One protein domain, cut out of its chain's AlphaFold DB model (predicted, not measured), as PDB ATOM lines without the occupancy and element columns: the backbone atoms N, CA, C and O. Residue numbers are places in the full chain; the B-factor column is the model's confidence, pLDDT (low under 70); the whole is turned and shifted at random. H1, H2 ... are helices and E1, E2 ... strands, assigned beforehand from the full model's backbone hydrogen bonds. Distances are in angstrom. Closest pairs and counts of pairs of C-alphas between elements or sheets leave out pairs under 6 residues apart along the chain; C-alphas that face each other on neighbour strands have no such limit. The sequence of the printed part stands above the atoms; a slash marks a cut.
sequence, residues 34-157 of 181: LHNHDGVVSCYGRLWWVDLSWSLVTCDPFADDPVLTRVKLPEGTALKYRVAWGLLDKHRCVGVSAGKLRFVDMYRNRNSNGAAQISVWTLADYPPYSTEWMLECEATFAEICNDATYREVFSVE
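What this domain is: This is residues 34 to 157 of the 181 residues of the protein "DUF1618 domain-containing protein" of Aegilops tauschii subsp. strangulata (UniProt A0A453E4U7). Two four-stranded antiparallel sheets, E1 E2 E3 E4 and E5 E6 E7 E8, form a sandwich that is only partly face to face, with E1 and E2 of the one over E5 and E6 of the other. The long hairpin of E7 and E8 leads to a helical tail, of which residues 145 to 157, with H2, stick out. The printed part has 124 residues, with eight named strands followed by H1 and H2; each sheet has its strands in chain order, and the class is mixed, helices and strands. It is only just compact, close to loose, with a radius of gyration of the C-alphas of 16.1 A, and only just elongated, spanning 51 by 34 by 25 A.

Where its parts are: E1, residues 39 to 43, begins at C-alpha 39 at (229.441, 263.476, 285.815). E2 is residues 46 to 51, 16.0 A long; E3 is residues 55 to 59 and E4 residues 69 to 72. E5, residues 92 to 97, measures 15.1 A and E6, residues 100 to 105, 16.2 A. E7, residues 117 to 123, measures 19.8 A. E8, residues 133 to 140, measures 20.4 A, bends by 54 degrees at residue 136 and ends at C-alpha 140 at (230.831, 258.481, 311.255). H1 is residues 141 to 146; H2, residues 148 to 156, measures 12.6 A and ends at C-alpha 156 at (253.434, 263.088, 308.591).

How they stand to each other: E1 to E4 form a meander, each strand the antiparallel neighbour of the one before, and so do E5 to E8; both sheets are strongly twisted. Within hydrogen-bond range are N 41 and O 48 across E1 and E2, at 3.0 A, N 49 and O 57 across E2 and E3, at 2.8 A, and N 56 and O 71 across E3 and E4, at 2.8 A. In the second sheet, N 95 and O 102 are 3.0 A apart, N 103 and O 121 2.9 A, and N 118 and O 139 2.8 A. Between the sheets, the closest C-alphas of E1 and E5 are those of Val 41 and Gly 95, 6.7 A apart. E4 and E8 are apart. H1 only grazes the second sheet; its closest C-alpha to E7 is Phe 141, 6.6 A from that of Gln 117. H1 and H2 are close but not clearly touching, with the C-alphas of Ile 144 and Tyr 150 6.8 A apart, and only just about perpendicular at 71 degrees. In H1 every O i to N i+4 pair is within hydrogen-bond range, in H2 4 of 5.

The domain as a whole: The C-alphas farthest apart, of Asp 65 and Ser 155, are 52.1 A apart. The printed part has no cut. The links E4 to E5, with 19 residues, and E6 to E7, with 11, are long. The mean pLDDT of the printed part is 90.9; residue 34 and residues 154 to 157 are under 70.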
ATOM      1  N   LEU A  34     214.407 263.331 283.438       68.00
ATOM      2  CA  LEU A  34     215.676 263.892 282.973       68.00
ATOM      3  C   LEU A  34     216.798 263.398 283.888       68.00
ATOM      4  O   LEU A  34     216.691 263.493 285.109       68.00
ATOM      5  N   HIS A  35     217.837 262.839 283.276       72.19
ATOM      6  CA  HIS A  35     219.031 262.395 283.977       72.19
ATOM      7  C   HIS A  35     219.874 263.619 284.318       72.19
ATOM      8  O   HIS A  35     220.123 264.460 283.445       72.19
ATOM      9  N   ASN A  36     220.272 263.740 285.581       77.38
ATOM     10  CA  ASN A  36     221.175 264.806 285.987       77.38
ATOM     11  C   ASN A  36     222.547 264.607 285.333       77.38
ATOM     12  O   ASN A  36     222.956 263.494 285.003       77.38
ATOM     13  N   HIS A  37     223.247 265.714 285.113       79.31
ATOM     14  CA  HIS A  37     224.583 265.718 284.528       79.31
ATOM     15  C   HIS A  37     225.622 265.788 285.654       79.31
ATOM     16  O   HIS A  37     226.416 266.722 285.694       79.31
ATOM     17  N   ASP A  38     225.584 264.832 286.591       88.81
ATOM     18  CA  ASP A  38     226.448 264.871 287.783       88.81
ATOM     19  C   ASP A  38     227.883 264.399 287.486       88.81
ATOM     20  O   ASP A  38     228.789 264.582 288.295       88.81
ATOM     21  N   GLY A  39     228.110 263.809 286.310       91.00
ATOM     22  CA  GLY A  39     229.441 263.476 285.815       91.00
ATOM     23  C   GLY A  39     229.454 262.271 284.885       91.00
ATOM     24  O   GLY A  39     228.425 261.640 284.621       91.00
ATOM     25  N   VAL A  40     230.648 261.953 284.384       94.06
ATOM     26  CA  VAL A  40     230.918 260.739 283.608       94.06
ATOM     27  C   VAL A  40     232.213 260.112 284.106       94.06
ATOM     28  O   VAL A  40     233.213 260.814 284.246       94.06
ATOM     29  N   VAL A  41     232.211 258.801 284.341       95.38
ATOM     30  CA  VAL A  41     233.422 258.039 284.680       95.38
ATOM     31  C   VAL A  41     233.659 256.913 283.677       95.38
ATOM     32  O   VAL A  41     232.720 256.384 283.082       95.38
ATOM     33  N   SER A  42     234.926 256.557 283.471       94.94
ATOM     34  CA  SER A  42     235.330 255.410 282.655       94.94
ATOM     35  C   SER A  42     235.814 254.297 283.574       94.94
ATOM     36  O   SER A  42     236.677 254.526 284.421       94.94
ATOM     37  N   CYS A  43     235.240 253.107 283.434       94.75
ATOM     38  CA  CYS A  43     235.610 251.945 284.233       94.75
ATOM     39  C   CYS A  43     235.293 250.671 283.458       94.75
ATOM     40  O   CYS A  43     234.199 250.544 282.907       94.75
ATOM     41  N   TYR A  44     236.240 249.729 283.444       91.69
ATOM     42  CA  TYR A  44     236.063 248.391 282.869       91.69
ATOM     43  C   TYR A  44     235.573 248.400 281.405       91.69
ATOM     44  O   TYR A  44     234.603 247.740 281.046       91.69
ATOM     45  N   GLY A  45     236.205 249.225 280.561       92.12
ATOM     46  CA  GLY A  45     235.856 249.347 279.138       92.12
ATOM     47  C   GLY A  45     234.512 250.031 278.863       92.12
ATOM     48  O   GLY A  45     234.055 250.046 277.727       92.12
ATOM     49  N   ARG A  46     233.871 250.607 279.883       94.56
ATOM     50  CA  ARG A  46     232.555 251.238 279.779       94.56
ATOM     51  C   ARG A  46     232.594 252.700 280.200       94.56
ATOM     52  O   ARG A  46     233.359 253.086 281.087       94.56
ATOM     53  N   LEU A  47     231.709 253.497 279.605       95.25
ATOM     54  CA  LEU A  47     231.369 254.827 280.109       95.25
ATOM     55  C   LEU A  47     230.191 254.730 281.071       95.25
ATOM     56  O   LEU A  47     229.294 253.910 280.877       95.25
ATOM     57  N   TRP A  48     230.194 255.581 282.088       95.44
ATOM     58  CA  TRP A  48     229.187 255.625 283.141       95.44
ATOM     59  C   TRP A  48     228.731 257.063 283.334       95.44
ATOM     60  O   TRP A  48     229.442 257.865 283.937       95.44
ATOM     61  N   TRP A  49     227.552 257.393 282.823       94.19
ATOM     62  CA  TRP A  49     226.891 258.663 283.101       94.19
ATOM     63  C   TRP A  49     226.227 258.576 284.467       94.19
ATOM     64  O   TRP A  49     225.427 257.670 284.714       94.19
ATOM     65  N   VAL A  50     226.558 259.517 285.341       94.50
ATOM     66  CA  VAL A  50     226.156 259.497 286.746       94.50
ATOM     67  C   VAL A  50     224.986 260.443 286.972       94.50
ATOM     68  O   VAL A  50     225.045 261.613 286.599       94.50
ATOM     69  N   ASP A  51     223.953 259.931 287.636       93.12
ATOM     70  CA  ASP A  51     222.936 260.723 288.313       93.12
ATOM     71  C   ASP A  51     222.889 260.294 289.789       93.12
ATOM     72  O   ASP A  51     222.318 259.260 290.168       93.12
ATOM     73  N   LEU A  52     223.496 261.131 290.636       95.06
ATOM     74  CA  LEU A  52     223.693 260.914 292.074       95.06
ATOM     75  C   LEU A  52     222.374 260.821 292.847       95.06
ATOM     76  O   LEU A  52     222.357 260.465 294.031       95.06
ATOM     77  N   SER A  53     221.254 261.138 292.196       93.00
ATOM     78  CA  SER A  53     219.942 261.040 292.809       93.00
ATOM     79  C   SER A  53     219.328 259.643 292.711       93.00
ATOM     80  O   SER A  53     218.469 259.350 293.531       93.00
ATOM     81  N   TRP A  54     219.690 258.765 291.762       91.69
ATOM     82  CA  TRP A  54     218.989 257.463 291.633       91.69
ATOM     83  C   TRP A  54     219.623 256.375 290.774       91.69
ATOM     84  O   TRP A  54     219.256 255.207 290.952       91.69
ATOM     85  N   SER A  55     220.469 256.700 289.799       93.31
ATOM     86  CA  SER A  55     221.002 255.675 288.901       93.31
ATOM     87  C   SER A  55     222.191 256.155 288.094       93.31
ATOM     88  O   SER A  55     222.424 257.345 287.938       93.31
ATOM     89  N   LEU A  56     222.894 255.190 287.523       94.56
ATOM     90  CA  LEU A  56     223.881 255.388 286.486       94.56
ATOM     91  C   LEU A  56     223.334 254.813 285.175       94.56
ATOM     92  O   LEU A  56     222.529 253.874 285.169       94.56
ATOM     93  N   VAL A  57     223.808 255.349 284.058       93.62
ATOM     94  CA  VAL A  57     223.644 254.749 282.731       93.62
ATOM     95  C   VAL A  57     225.019 254.363 282.221       93.62
ATOM     96  O   VAL A  57     225.958 255.139 282.356       93.62
ATOM     97  N   THR A  58     225.147 253.182 281.625       94.75
ATOM     98  CA  THR A  58     226.420 252.700 281.092       94.75
ATOM     99  C   THR A  58     226.278 252.054 279.725       94.75
ATOM    100  O   THR A  58     225.236 251.489 279.409       94.75
ATOM    101  N   CYS A  59     227.330 252.121 278.916       94.50
ATOM    102  CA  CYS A  59     227.507 251.272 277.743       94.50
ATOM    103  C   CYS A  59     228.993 251.034 277.475       94.50
ATOM    104  O   CYS A  59     229.853 251.757 277.985       94.50
ATOM    105  N   ASP A  60     229.278 250.022 276.658       93.62
ATOM    106  CA  ASP A  60     230.549 249.941 275.942       93.62
ATOM    107  C   ASP A  60     230.508 250.983 274.810       93.62
ATOM    108  O   ASP A  60     229.679 250.861 273.899       93.62
ATOM    109  N   PRO A  61     231.336 252.041 274.868       90.75
ATOM    110  CA  PRO A  61     231.334 253.065 273.846       90.75
ATOM    111  C   PRO A  61     231.993 252.591 272.552       90.75
ATOM    112  O   PRO A  61     231.871 253.312 271.578       90.75
ATOM    113  N   PHE A  62     232.695 251.460 272.495       87.38
ATOM    114  CA  PHE A  62     233.401 250.979 271.301       87.38
ATOM    115  C   PHE A  62     232.674 249.849 270.574       87.38
ATOM    116  O   PHE A  62     233.001 249.592 269.419       87.38
ATOM    117  N   ALA A  63     231.655 249.250 271.190       90.81
ATOM    118  CA  ALA A  63     230.801 248.267 270.535       90.81
ATOM    119  C   ALA A  63     230.237 248.784 269.198       90.81
ATOM    120  O   ALA A  63     229.876 249.963 269.065       90.81
ATOM    121  N   ASP A  64     230.111 247.878 268.222       89.81
ATOM    122  CA  ASP A  64     229.450 248.170 266.947       89.81
ATOM    123  C   ASP A  64     228.011 248.614 267.186       89.81
ATOM    124  O   ASP A  64     227.565 249.590 266.581       89.81
ATOM    125  N   ASP A  65     227.320 247.970 268.136       90.62
ATOM    126  CA  ASP A  65     226.003 248.364 268.628       90.62
ATOM    127  C   ASP A  65     225.976 248.646 270.141       90.62
ATOM    128  O   ASP A  65     225.741 247.744 270.946       90.62
ATOM    129  N   PRO A  66     226.239 249.901 270.562       92.31
ATOM    130  CA  PRO A  66     226.244 250.271 271.970       92.31
ATOM    131  C   PRO A  66     224.852 250.161 272.595       92.31
ATOM    132  O   PRO A  66     223.930 250.900 272.244       92.31
ATOM    133  N   VAL A  67     224.732 249.296 273.600       91.81
ATOM    134  CA  VAL A  67     223.515 249.149 274.402       91.81
ATOM    135  C   VAL A  67     223.658 249.941 275.696       91.81
ATOM    136  O   VAL A  67     224.544 249.666 276.507       91.81
ATOM    137  N   LEU A  68     222.776 250.920 275.903       92.12
ATOM    138  CA  LEU A  68     222.687 251.645 277.168       92.12
ATOM    139  C   LEU A  68     221.953 250.794 278.212       92.12
ATOM    140  O   LEU A  68     220.796 250.416 278.033       92.12
ATOM    141  N   THR A  69     222.609 250.541 279.336       92.44
ATOM    142  CA  THR A  69     222.057 249.828 280.489       92.44
ATOM    143  C   THR A  69     221.933 250.778 281.669       92.44
ATOM    144  O   THR A  69     222.857 251.524 281.986       92.44
ATOM    145  N   ARG A  70     220.785 250.747 282.343       92.00
ATOM    146  CA  ARG A  70     220.592 251.460 283.604       92.00
ATOM    147  C   ARG A  70     221.054 250.594 284.773       92.00
ATOM    148  O   ARG A  70     220.597 249.464 284.908       92.00
ATOM    149  N   VAL A  71     221.832 251.177 285.677       94.31
ATOM    150  CA  VAL A  71     222.206 250.594 286.972       94.31
ATOM    151  C   VAL A  71     221.611 251.465 288.077       94.31
ATOM    152  O   VAL A  71     221.884 252.662 288.143       94.31
ATOM    153  N   LYS A  72     220.732 250.911 288.918       94.81
ATOM    154  CA  LYS A  72     220.156 251.654 290.054       94.81
ATOM    155  C   LYS A  72     221.242 251.910 291.101       94.81
ATOM    156  O   LYS A  72     222.164 251.112 291.206       94.81
ATOM    157  N   LEU A  73     221.134 252.998 291.861       95.62
ATOM    158  CA  LEU A  73     221.936 253.182 293.077       95.62
ATOM    159  C   LEU A  73     221.593 252.111 294.133       95.62
ATOM    160  O   LEU A  73     220.547 251.462 293.990       95.62
ATOM    161  N   PRO A  74     222.429 251.928 295.179       96.69
ATOM    162  CA  PRO A  74     222.142 250.978 296.247       96.69
ATOM    163  C   PRO A  74     220.744 251.159 296.838       96.69
ATOM    164  O   PRO A  74     220.194 252.271 296.866       96.69
ATOM    165  N   GLU A  75     220.163 250.065 297.318       93.31
ATOM    166  CA  GLU A  75     218.823 250.079 297.895       93.31
ATOM    167  C   GLU A  75     218.715 251.095 299.046       93.31
ATOM    168  O   GLU A  75     219.653 251.312 299.805       93.31
ATOM    169  N   GLY A  76     217.586 251.804 299.124       92.31
ATOM    170  CA  GLY A  76     217.356 252.844 300.133       92.31
ATOM    171  C   GLY A  76     218.051 254.191 299.879       92.31
ATOM    172  O   GLY A  76     217.643 255.193 300.463       92.31
ATOM    173  N   THR A  77     219.028 254.272 298.968       94.25
ATOM    174  CA  THR A  77     219.773 255.526 298.704       94.25
ATOM    175  C   THR A  77     219.149 256.396 297.604       94.25
ATOM    176  O   THR A  77     219.450 257.592 297.486       94.25
ATOM    177  N   ALA A  78     218.259 255.822 296.787       93.25
ATOM    178  CA  ALA A  78     217.612 256.521 295.685       93.25
ATOM    179  C   ALA A  78     216.662 257.629 296.179       93.25
ATOM    180  O   ALA A  78     215.781 257.423 297.013       93.25
ATOM    181  N   LEU A  79     216.802 258.815 295.598       92.88
ATOM    182  CA  LEU A  79     216.034 260.013 295.902       92.88
ATOM    183  C   LEU A  79     214.936 260.266 294.866       92.88
ATOM    184  O   LEU A  79     215.038 259.960 293.665       92.88
ATOM    185  N   LYS A  80     213.869 260.910 295.345       89.00
ATOM    186  CA  LYS A  80     212.808 261.457 294.494       89.00
ATOM    187  C   LYS A  80     213.357 262.585 293.615       89.00
ATOM    188  O   LYS A  80     214.346 263.236 293.947       89.00
ATOM    189  N   TYR A  81     212.694 262.819 292.485       84.38
ATOM    190  CA  TYR A  81     213.075 263.866 291.539       84.38
ATOM    191  C   TYR A  81     213.143 265.242 292.224       84.38
ATOM    192  O   TYR A  81     212.280 265.570 293.037       84.38
ATOM    193  N   ARG A  82     214.173 266.035 291.895       81.62
ATOM    194  CA  ARG A  82     214.458 267.376 292.452       81.62
ATOM    195  C   ARG A  82     214.812 267.464 293.941       81.62
ATOM    196  O   ARG A  82     215.083 268.563 294.419       81.62
ATOM    197  N   VAL A  83     214.900 266.352 294.669       87.62
ATOM    198  CA  VAL A  83     215.433 266.372 296.041       87.62
ATOM    199  C   VAL A  83     216.932 266.684 296.009       87.62
ATOM    200  O   VAL A  83     217.666 266.071 295.242       87.62
ATOM    201  N   ALA A  84     217.367 267.628 296.854       83.44
ATOM    202  CA  ALA A  84     218.765 268.062 296.989       83.44
ATOM    203  C   ALA A  84     219.429 268.526 295.682       83.44
ATOM    204  O   ALA A  84     220.650 268.476 295.542       83.44
ATOM    205  N   TRP A  85     218.629 269.006 294.728       83.06
ATOM    206  CA  TRP A  85     219.137 269.544 293.471       83.06
ATOM    207  C   TRP A  85     220.180 270.642 293.729       83.06
ATOM    208  O   TRP A  85     219.927 271.567 294.499       83.06
ATOM    209  N   GLY A  86     221.351 270.531 293.096       84.44
ATOM    210  CA  GLY A  86     222.472 271.463 293.284       84.44
ATOM    211  C   GLY A  86     223.254 271.296 294.595       84.44
ATOM    212  O   GLY A  86     224.080 272.147 294.920       84.44
ATOM    213  N   LEU A  87     222.973 270.242 295.372       89.44
ATOM    214  CA  LEU A  87     223.706 269.900 296.596       89.44
ATOM    215  C   LEU A  87     224.238 268.462 296.604       89.44
ATOM    216  O   LEU A  87     224.986 268.113 297.518       89.44
ATOM    217  N   LEU A  88     223.819 267.609 295.664       91.88
ATOM    218  CA  LEU A  88     224.187 266.189 295.667       91.88
ATOM    219  C   LEU A  88     225.684 265.979 295.464       91.88
ATOM    220  O   LEU A  88     226.255 265.152 296.156       91.88
ATOM    221  N   ASP A  89     226.323 266.776 294.619       91.06
ATOM    222  CA  ASP A  89     227.773 266.797 294.400       91.06
ATOM    223  C   ASP A  89     228.588 267.066 295.678       91.06
ATOM    224  O   ASP A  89     229.736 266.643 295.790       91.06
ATOM    225  N   LYS A  90     227.988 267.723 296.680       92.75
ATOM    226  CA  LYS A  90     228.618 267.984 297.986       92.75
ATOM    227  C   LYS A  90     228.488 266.830 298.979       92.75
ATOM    228  O   LYS A  90     229.195 266.816 299.981       92.75
ATOM    229  N   HIS A  91     227.557 265.904 298.747       94.81
ATOM    230  CA  HIS A  91     227.206 264.842 299.701       94.81
ATOM    231  C   HIS A  91     227.329 263.432 299.119       94.81
ATOM    232  O   HIS A  91     227.263 262.446 299.851       94.81
ATOM    233  N   ARG A  92     227.444 263.320 297.802       96.62
ATOM    234  CA  ARG A  92     227.480 262.062 297.076       96.62
ATOM    235  C   ARG A  92     228.512 262.150 295.979       96.62
ATOM    236  O   ARG A  92     228.670 263.193 295.353       96.62
ATOM    237  N   CYS A  93     229.162 261.035 295.696       96.44
ATOM    238  CA  CYS A  93     229.981 260.921 294.502       96.44
ATOM    239  C   CYS A  93     229.993 259.489 293.981       96.44
ATOM    240  O   CYS A  93     229.770 258.529 294.719       96.44
ATOM    241  N   VAL A  94     230.261 259.362 292.686       97.69
ATOM    242  CA  VAL A  94     230.639 258.098 292.061       97.69
ATOM    243  C   VAL A  94     232.045 258.269 291.517       97.69
ATOM    244  O   VAL A  94     232.337 259.258 290.848       97.69
ATOM    245  N   GLY A  95     232.910 257.299 291.785       97.00
ATOM    246  CA  GLY A  95     234.293 257.320 291.329       97.00
ATOM    247  C   GLY A  95     234.856 255.921 291.145       97.00
ATOM    248  O   GLY A  95     234.206 254.924 291.453       97.00
ATOM    249  N   VAL A  96     236.083 255.849 290.640       96.94
ATOM    250  CA  VAL A  96     236.827 254.594 290.517       96.94
ATOM    251  C   VAL A  96     237.953 254.607 291.536       96.94
ATOM    252  O   VAL A  96     238.738 255.551 291.589       96.94
ATOM    253  N   SER A  97     238.049 253.555 292.340       95.56
ATOM    254  CA  SER A  97     239.183 253.336 293.239       95.56
ATOM    255  C   SER A  97     239.588 251.865 293.168       95.56
ATOM    256  O   SER A  97     238.734 250.992 293.029       95.56
ATOM    257  N   ALA A  98     240.886 251.560 293.173       94.38
ATOM    258  CA  ALA A  98     241.397 250.192 293.006       94.38
ATOM    259  C   ALA A  98     240.734 249.405 291.841       94.38
ATOM    260  O   ALA A  98     240.431 248.222 291.972       94.38
ATOM    261  N   GLY A  99     240.436 250.084 290.723       93.62
ATOM    262  CA  GLY A  99     239.773 249.491 289.549       93.62
ATOM    263  C   GLY A  99     238.287 249.142 289.724       93.62
ATOM    264  O   GLY A  99     237.706 248.519 288.837       93.62
ATOM    265  N   LYS A 100     237.666 249.529 290.843       94.94
ATOM    266  CA  LYS A 100     236.259 249.267 291.156       94.94
ATOM    267  C   LYS A 100     235.445 250.549 291.188       94.94
ATOM    268  O   LYS A 100     235.892 251.562 291.738       94.94
ATOM    269  N   LEU A 101     234.240 250.483 290.628       97.50
ATOM    270  CA  LEU A 101     233.274 251.570 290.690       97.50
ATOM    271  C   LEU A 101     232.685 251.664 292.103       97.50
ATOM    272  O   LEU A 101     232.137 250.689 292.620       97.50
ATOM    273  N   ARG A 102     232.793 252.847 292.708       98.00
ATOM    274  CA  ARG A 102     232.303 253.142 294.052       98.00
ATOM    275  C   ARG A 102     231.286 254.262 294.047       98.00
ATOM    276  O   ARG A 102     231.441 255.231 293.308       98.00
ATOM    277  N   PHE A 103     230.296 254.139 294.918       98.06
ATOM    278  CA  PHE A 103     229.350 255.188 295.264       98.06
ATOM    279  C   PHE A 103     229.521 255.538 296.740       98.06
ATOM    280  O   PHE A 103     229.482 254.660 297.599       98.06
ATOM    281  N   VAL A 104     229.719 256.819 297.024       97.88
ATOM    282  CA  VAL A 104     229.817 257.352 298.384       97.88
ATOM    283  C   VAL A 104     228.573 258.182 298.659       97.88
ATOM    284  O   VAL A 104     228.211 259.024 297.833       97.88
ATOM    285  N   ASP A 105     227.942 257.973 299.813       97.44
ATOM    286  CA  ASP A 105     226.768 258.732 300.244       97.44
ATOM    287  C   ASP A 105     226.874 259.182 301.702       97.44
ATOM    288  O   ASP A 105     227.035 258.379 302.623       97.44
ATOM    289  N   MET A 106     226.721 260.487 301.914       95.88
ATOM    290  CA  MET A 106     226.534 261.092 303.234       95.88
ATOM    291  C   MET A 106     225.235 261.913 303.319       95.88
ATOM    292  O   MET A 106     224.950 262.559 304.333       95.88
ATOM    293  N   TYR A 107     224.422 261.937 302.257       94.81
ATOM    294  CA  TYR A 107     223.223 262.766 302.196       94.81
ATOM    295  C   TYR A 107     222.134 262.226 303.122       94.81
ATOM    296  O   TYR A 107     221.493 261.216 302.842       94.81
ATOM    297  N   ARG A 108     221.896 262.947 304.228       89.12
ATOM    298  CA  ARG A 108     220.957 262.546 305.294       89.12
ATOM    299  C   ARG A 108     221.224 261.139 305.842       89.12
ATOM    300  O   ARG A 108     220.344 260.571 306.481       89.12
ATOM    301  N   ASN A 109     222.434 260.623 305.646       92.31
ATOM    302  CA  ASN A 109     222.845 259.356 306.211       92.31
ATOM    303  C   ASN A 109     223.192 259.567 307.691       92.31
ATOM    304  O   ASN A 109     224.020 260.416 308.046       92.31
ATOM    305  N   ARG A 110     222.457 258.876 308.559       94.38
ATOM    306  CA  ARG A 110     222.492 259.044 310.009       94.38
ATOM    307  C   ARG A 110     222.476 257.665 310.649       94.38
ATOM    308  O   ARG A 110     221.612 256.859 310.316       94.38
ATOM    309  N   ASN A 111     223.380 257.432 311.594       92.94
ATOM    310  CA  ASN A 111     223.356 256.204 312.381       92.94
ATOM    311  C   ASN A 111     222.195 256.212 313.397       92.94
ATOM    312  O   ASN A 111     221.480 257.208 313.547       92.94
ATOM    313  N   SER A 112     222.039 255.121 314.153       91.44
ATOM    314  CA  SER A 112     220.995 254.971 315.182       91.44
ATOM    315  C   SER A 112     220.997 256.076 316.246       91.44
ATOM    316  O   SER A 112     219.960 256.365 316.835       91.44
ATOM    317  N   ASN A 113     222.147 256.714 316.476       93.38
ATOM    318  CA  ASN A 113     222.327 257.774 317.468       93.38
ATOM    319  C   ASN A 113     222.140 259.179 316.860       93.38
ATOM    320  O   ASN A 113     222.364 260.182 317.536       93.38
ATOM    321  N   GLY A 114     221.772 259.275 315.579       93.62
ATOM    322  CA  GLY A 114     221.584 260.539 314.867       93.62
ATOM    323  C   GLY A 114     222.881 261.229 314.426       93.62
ATOM    324  O   GLY A 114     222.834 262.367 313.944       93.62
ATOM    325  N   ALA A 115     224.043 260.585 314.549       94.50
ATOM    326  CA  ALA A 115     225.305 261.127 314.048       94.50
ATOM    327  C   ALA A 115     225.382 260.992 312.522       94.50
ATOM    328  O   ALA A 115     224.936 259.992 311.964       94.50
ATOM    329  N   ALA A 116     225.930 262.003 311.838       94.19
ATOM    330  CA  ALA A 116     226.136 261.947 310.392       94.19
ATOM    331  C   ALA A 116     227.152 260.852 310.036       94.19
ATOM    332  O   ALA A 116     228.202 260.748 310.678       94.19
ATOM    333  N   GLN A 117     226.826 260.068 309.012       95.62
ATOM    334  CA  GLN A 117     227.606 258.916 308.579       95.62
ATOM    335  C   GLN A 117     227.903 258.996 307.082       95.62
ATOM    336  O   GLN A 117     227.152 259.602 306.316       95.62
ATOM    337  N   ILE A 118     229.010 258.388 306.680       96.62
ATOM    338  CA  ILE A 118     229.377 258.140 305.290       96.62
ATOM    339  C   ILE A 118     229.197 256.645 305.043       96.62
ATOM    340  O   ILE A 118     229.677 255.843 305.843       96.62
ATOM    341  N   SER A 119     228.548 256.279 303.940       97.44
ATOM    342  CA  SER A 119     228.541 254.911 303.422       97.44
ATOM    343  C   SER A 119     229.294 254.842 302.099       97.44
ATOM    344  O   SER A 119     229.209 255.750 301.266       97.44
ATOM    345  N   VAL A 120     230.057 253.767 301.917       98.00
ATOM    346  CA  VAL A 120     230.779 253.463 300.680       98.00
ATOM    347  C   VAL A 120     230.269 252.139 300.147       98.00
ATOM    348  O   VAL A 120     230.311 251.114 300.826       98.00
ATOM    349  N   TRP A 121     229.814 252.171 298.905       98.50
ATOM    350  CA  TRP A 121     229.274 251.028 298.192       98.50
ATOM    351  C   TRP A 121     230.162 250.727 296.999       98.50
ATOM    352  O   TRP A 121     230.546 251.639 296.264       98.50
ATOM    353  N   THR A 122     230.443 249.455 296.770       97.88
ATOM    354  CA  THR A 122     231.181 248.972 295.604       97.88
ATOM    355  C   THR A 122     230.243 248.178 294.712       97.88
ATOM    356  O   THR A 122     229.516 247.307 295.188       97.88
ATOM    357  N   LEU A 123     230.253 248.468 293.411       97.19
ATOM    358  CA  LEU A 123     229.521 247.653 292.446       97.19
ATOM    359  C   LEU A 123     230.203 246.275 292.353       97.19
ATOM    360  O   LEU A 123     231.409 246.206 292.113       97.19
ATOM    361  N   ALA A 124     229.448 245.201 292.601       93.94
ATOM    362  CA  ALA A 124     229.996 243.851 292.758       93.94
ATOM    363  C   ALA A 124     230.638 243.323 291.467       93.94
ATOM    364  O   ALA A 124     231.727 242.751 291.496       93.94
ATOM    365  N   ASP A 125     229.952 243.551 290.349       92.44
ATOM    366  CA  ASP A 125     230.376 243.238 288.989       92.44
ATOM    367  C   ASP A 125     229.647 244.191 288.021       92.44
ATOM    368  O   ASP A 125     228.837 245.023 288.439       92.44
ATOM    369  N   TYR A 126     229.926 244.104 286.728       90.81
ATOM    370  CA  TYR A 126     229.438 245.038 285.722       90.81
ATOM    371  C   TYR A 126     228.399 244.385 284.799       90.81
ATOM    372  O   TYR A 126     228.426 243.170 284.582       90.81
ATOM    373  N   PRO A 127     227.493 245.168 284.183       89.25
ATOM    374  CA  PRO A 127     226.565 244.635 283.194       89.25
ATOM    375  C   PRO A 127     227.290 243.882 282.064       89.25
ATOM    376  O   PRO A 127     228.375 244.305 281.645       89.25
ATOM    377  N   PRO A 128     226.694 242.808 281.515       86.69
ATOM    378  CA  PRO A 128     225.365 242.276 281.836       86.69
ATOM    379  C   PRO A 128     225.327 241.338 283.059       86.69
ATOM    380  O   PRO A 128     224.255 240.839 283.381       86.69
ATOM    381  N   TYR A 129     226.460 241.083 283.720       88.44
ATOM    382  CA  TYR A 129     226.577 240.059 284.765       88.44
ATOM    383  C   TYR A 129     225.933 240.477 286.086       88.44
ATOM    384  O   TYR A 129     225.235 239.680 286.708       88.44
ATOM    385  N   SER A 130     226.131 241.731 286.498       90.50
ATOM    386  CA  SER A 130     225.506 242.271 287.704       90.50
ATOM    387  C   SER A 130     225.214 243.763 287.592       90.50
ATOM    388  O   SER A 130     225.820 244.503 286.814       90.50
ATOM    389  N   THR A 131     224.262 244.196 288.410       93.00
ATOM    390  CA  THR A 131     223.983 245.603 288.715       93.00
ATOM    391  C   THR A 131     223.916 245.842 290.224       93.00
ATOM    392  O   THR A 131     223.335 246.836 290.660       93.00
ATOM    393  N   GLU A 132     224.415 244.897 291.020       95.25
ATOM    394  CA  GLU A 132     224.282 244.900 292.473       95.25
ATOM    395  C   GLU A 132     225.401 245.692 293.142       95.25
ATOM    396  O   GLU A 132     226.573 245.625 292.761       95.25
ATOM    397  N   TRP A 133     225.019 246.438 294.175       97.69
ATOM    398  CA  TRP A 133     225.935 247.178 295.027       97.69
ATOM    399  C   TRP A 133     226.134 246.434 296.337       97.69
ATOM    400  O   TRP A 133     225.167 246.047 296.986       97.69
ATOM    401  N   MET A 134     227.388 246.318 296.752       97.50
ATOM    402  CA  MET A 134     227.777 245.773 298.043       97.50
ATOM    403  C   MET A 134     228.232 246.907 298.947       97.50
ATOM    404  O   MET A 134     229.051 247.736 298.543       97.50
ATOM    405  N   LEU A 135     227.712 246.939 300.172       97.50
ATOM    406  CA  LEU A 135     228.194 247.862 301.190       97.50
ATOM    407  C   LEU A 135     229.613 247.453 301.598       97.50
ATOM    408  O   LEU A 135     229.829 246.328 302.044       97.50
ATOM    409  N   GLU A 136     230.578 248.350 301.415       96.19
ATOM    410  CA  GLU A 136     231.985 248.104 301.746       96.19
ATOM    411  C   GLU A 136     232.316 248.634 303.140       96.19
ATOM    412  O   GLU A 136     232.966 247.944 303.923       96.19
ATOM    413  N   CYS A 137     231.844 249.838 303.473       93.81
ATOM    414  CA  CYS A 137     231.981 250.383 304.816       93.81
ATOM    415  C   CYS A 137     230.928 251.447 305.129       93.81
ATOM    416  O   CYS A 137     230.404 252.118 304.237       93.81
ATOM    417  N   GLU A 138     230.680 251.634 306.423       96.00
ATOM    418  CA  GLU A 138     230.000 252.808 306.953       96.00
ATOM    419  C   GLU A 138     230.754 253.332 308.168       96.00
ATOM    420  O   GLU A 138     231.163 252.557 309.031       96.00
ATOM    421  N   ALA A 139     230.928 254.647 308.250       95.75
ATOM    422  CA  ALA A 139     231.627 255.272 309.363       95.75
ATOM    423  C   ALA A 139     231.142 256.704 309.587       95.75
ATOM    424  O   ALA A 139     230.835 257.450 308.653       95.75
ATOM    425  N   THR A 140     231.052 257.096 310.848       96.50
ATOM    426  CA  THR A 140     230.831 258.481 311.255       96.50
ATOM    427  C   THR A 140     232.121 259.279 311.127       96.50
ATOM    428  O   THR A 140     233.226 258.740 311.174       96.50
ATOM    429  N   PHE A 141     232.005 260.603 311.045       92.44
ATOM    430  CA  PHE A 141     233.185 261.472 311.064       92.44
ATOM    431  C   PHE A 141     234.025 261.297 312.336       92.44
ATOM    432  O   PHE A 141     235.245 261.389 312.275       92.44
ATOM    433  N   ALA A 142     233.393 261.021 313.480       92.81
ATOM    434  CA  ALA A 142     234.109 260.775 314.729       92.81
ATOM    435  C   ALA A 142     234.944 259.488 314.661       92.81
ATOM    436  O   ALA A 142     236.092 259.494 315.093       92.81
ATOM    437  N   GLU A 143     234.393 258.411 314.097       94.12
ATOM    438  CA  GLU A 143     235.124 257.156 313.886       94.12
ATOM    439  C   GLU A 143     236.289 257.357 312.914       94.12
ATOM    440  O   GLU A 143     237.412 257.004 313.254       94.12
ATOM    441  N   ILE A 144     236.059 258.022 311.774       91.75
ATOM    442  CA  ILE A 144     237.112 258.320 310.787       91.75
ATOM    443  C   ILE A 144     238.242 259.147 311.415       91.75
ATOM    444  O   ILE A 144     239.409 258.803 311.271       91.75
ATOM    445  N   CYS A 145     237.916 260.218 312.146       90.12
ATOM    446  CA  CYS A 145     238.920 261.079 312.779       90.12
ATOM    447  C   CYS A 145     239.713 260.373 313.891       90.12
ATOM    448  O   CYS A 145     240.858 260.743 314.163       90.12
ATOM    449  N   ASN A 146     239.096 259.397 314.562       92.44
ATOM    450  CA  ASN A 146     239.737 258.620 315.619       92.44
ATOM    451  C   ASN A 146     240.515 257.411 315.087       92.44
ATOM    452  O   ASN A 146     241.304 256.843 315.843       92.44
ATOM    453  N   ASP A 147     240.327 257.040 313.819       90.81
ATOM    454  CA  ASP A 147     241.035 255.930 313.197       90.81
ATOM    455  C   ASP A 147     242.548 256.197 313.131       90.81
ATOM    456  O   ASP A 147     243.007 257.299 312.803       90.81
ATOM    457  N   ALA A 148     243.340 255.177 313.466       87.94
ATOM    458  CA  ALA A 148     244.794 255.288 313.521       87.94
ATOM    459  C   ALA A 148     245.387 255.674 312.159       87.94
ATOM    460  O   ALA A 148     246.264 256.538 312.099       87.94
ATOM    461  N   THR A 149     244.854 255.116 311.069       86.31
ATOM    462  CA  THR A 149     245.355 255.365 309.711       86.31
ATOM    463  C   THR A 149     245.125 256.812 309.285       86.31
ATOM    464  O   THR A 149     246.006 257.431 308.688       86.31
ATOM    465  N   TYR A 150     243.988 257.405 309.667       79.25
ATOM    466  CA  TYR A 150     243.712 258.818 309.416       79.25
ATOM    467  C   TYR A 150     244.687 259.709 310.195       79.25
ATOM    468  O   TYR A 150     245.279 260.632 309.640       79.25
ATOM    469  N   ARG A 151     244.927 259.406 311.477       80.12
ATOM    470  CA  ARG A 151     245.829 260.196 312.335       80.12
ATOM    471  C   ARG A 151     247.294 260.140 311.904       80.12
ATOM    472  O   ARG A 151     248.020 261.116 312.120       80.12
ATOM    473  N   GLU A 152     247.732 259.034 311.315       78.31
ATOM    474  CA  GLU A 152     249.090 258.891 310.783       78.31
ATOM    475  C   GLU A 152     249.339 259.842 309.608       78.31
ATOM    476  O   GLU A 152     250.353 260.544 309.609       78.31
ATOM    477  N   VAL A 153     248.378 259.983 308.687       73.69
ATOM    478  CA  VAL A 153     248.475 260.910 307.541       73.69
ATOM    479  C   VAL A 153     248.708 262.357 308.006       73.69
ATOM    480  O   VAL A 153     249.647 263.010 307.555       73.69
ATOM    481  N   PHE A 154     247.949 262.840 308.997       61.88
ATOM    482  CA  PHE A 154     248.119 264.207 309.529       61.88
ATOM    483  C   PHE A 154     249.331 264.382 310.454       61.88
ATOM    484  O   PHE A 154     249.718 265.513 310.766       61.88
ATOM    485  N   SER A 155     249.936 263.286 310.914       59.34
ATOM    486  CA  SER A 155     251.167 263.330 311.711       59.34
ATOM    487  C   SER A 155     252.414 263.452 310.831       59.34
ATOM    488  O   SER A 155     253.409 264.026 311.275       59.34
ATOM    489  N   VAL A 156     252.351 262.973 309.583       59.22
ATOM    490  CA  VAL A 156     253.434 263.088 308.591       59.22
ATOM    491  C   VAL A 156     253.501 264.494 307.980       59.22
ATOM    492  O   VAL A 156     254.590 264.982 307.689       59.22
ATOM    493  N   GLU A 157     252.368 265.189 307.847       54.00
ATOM    494  CA  GLU A 157     252.296 266.495 307.170       54.00
ATOM    495  C   GLU A 157     252.583 267.721 308.051       54.00
ATOM    496  O   GLU A 157     252.664 268.831 307.527       54.00
TER     497      GLU A 157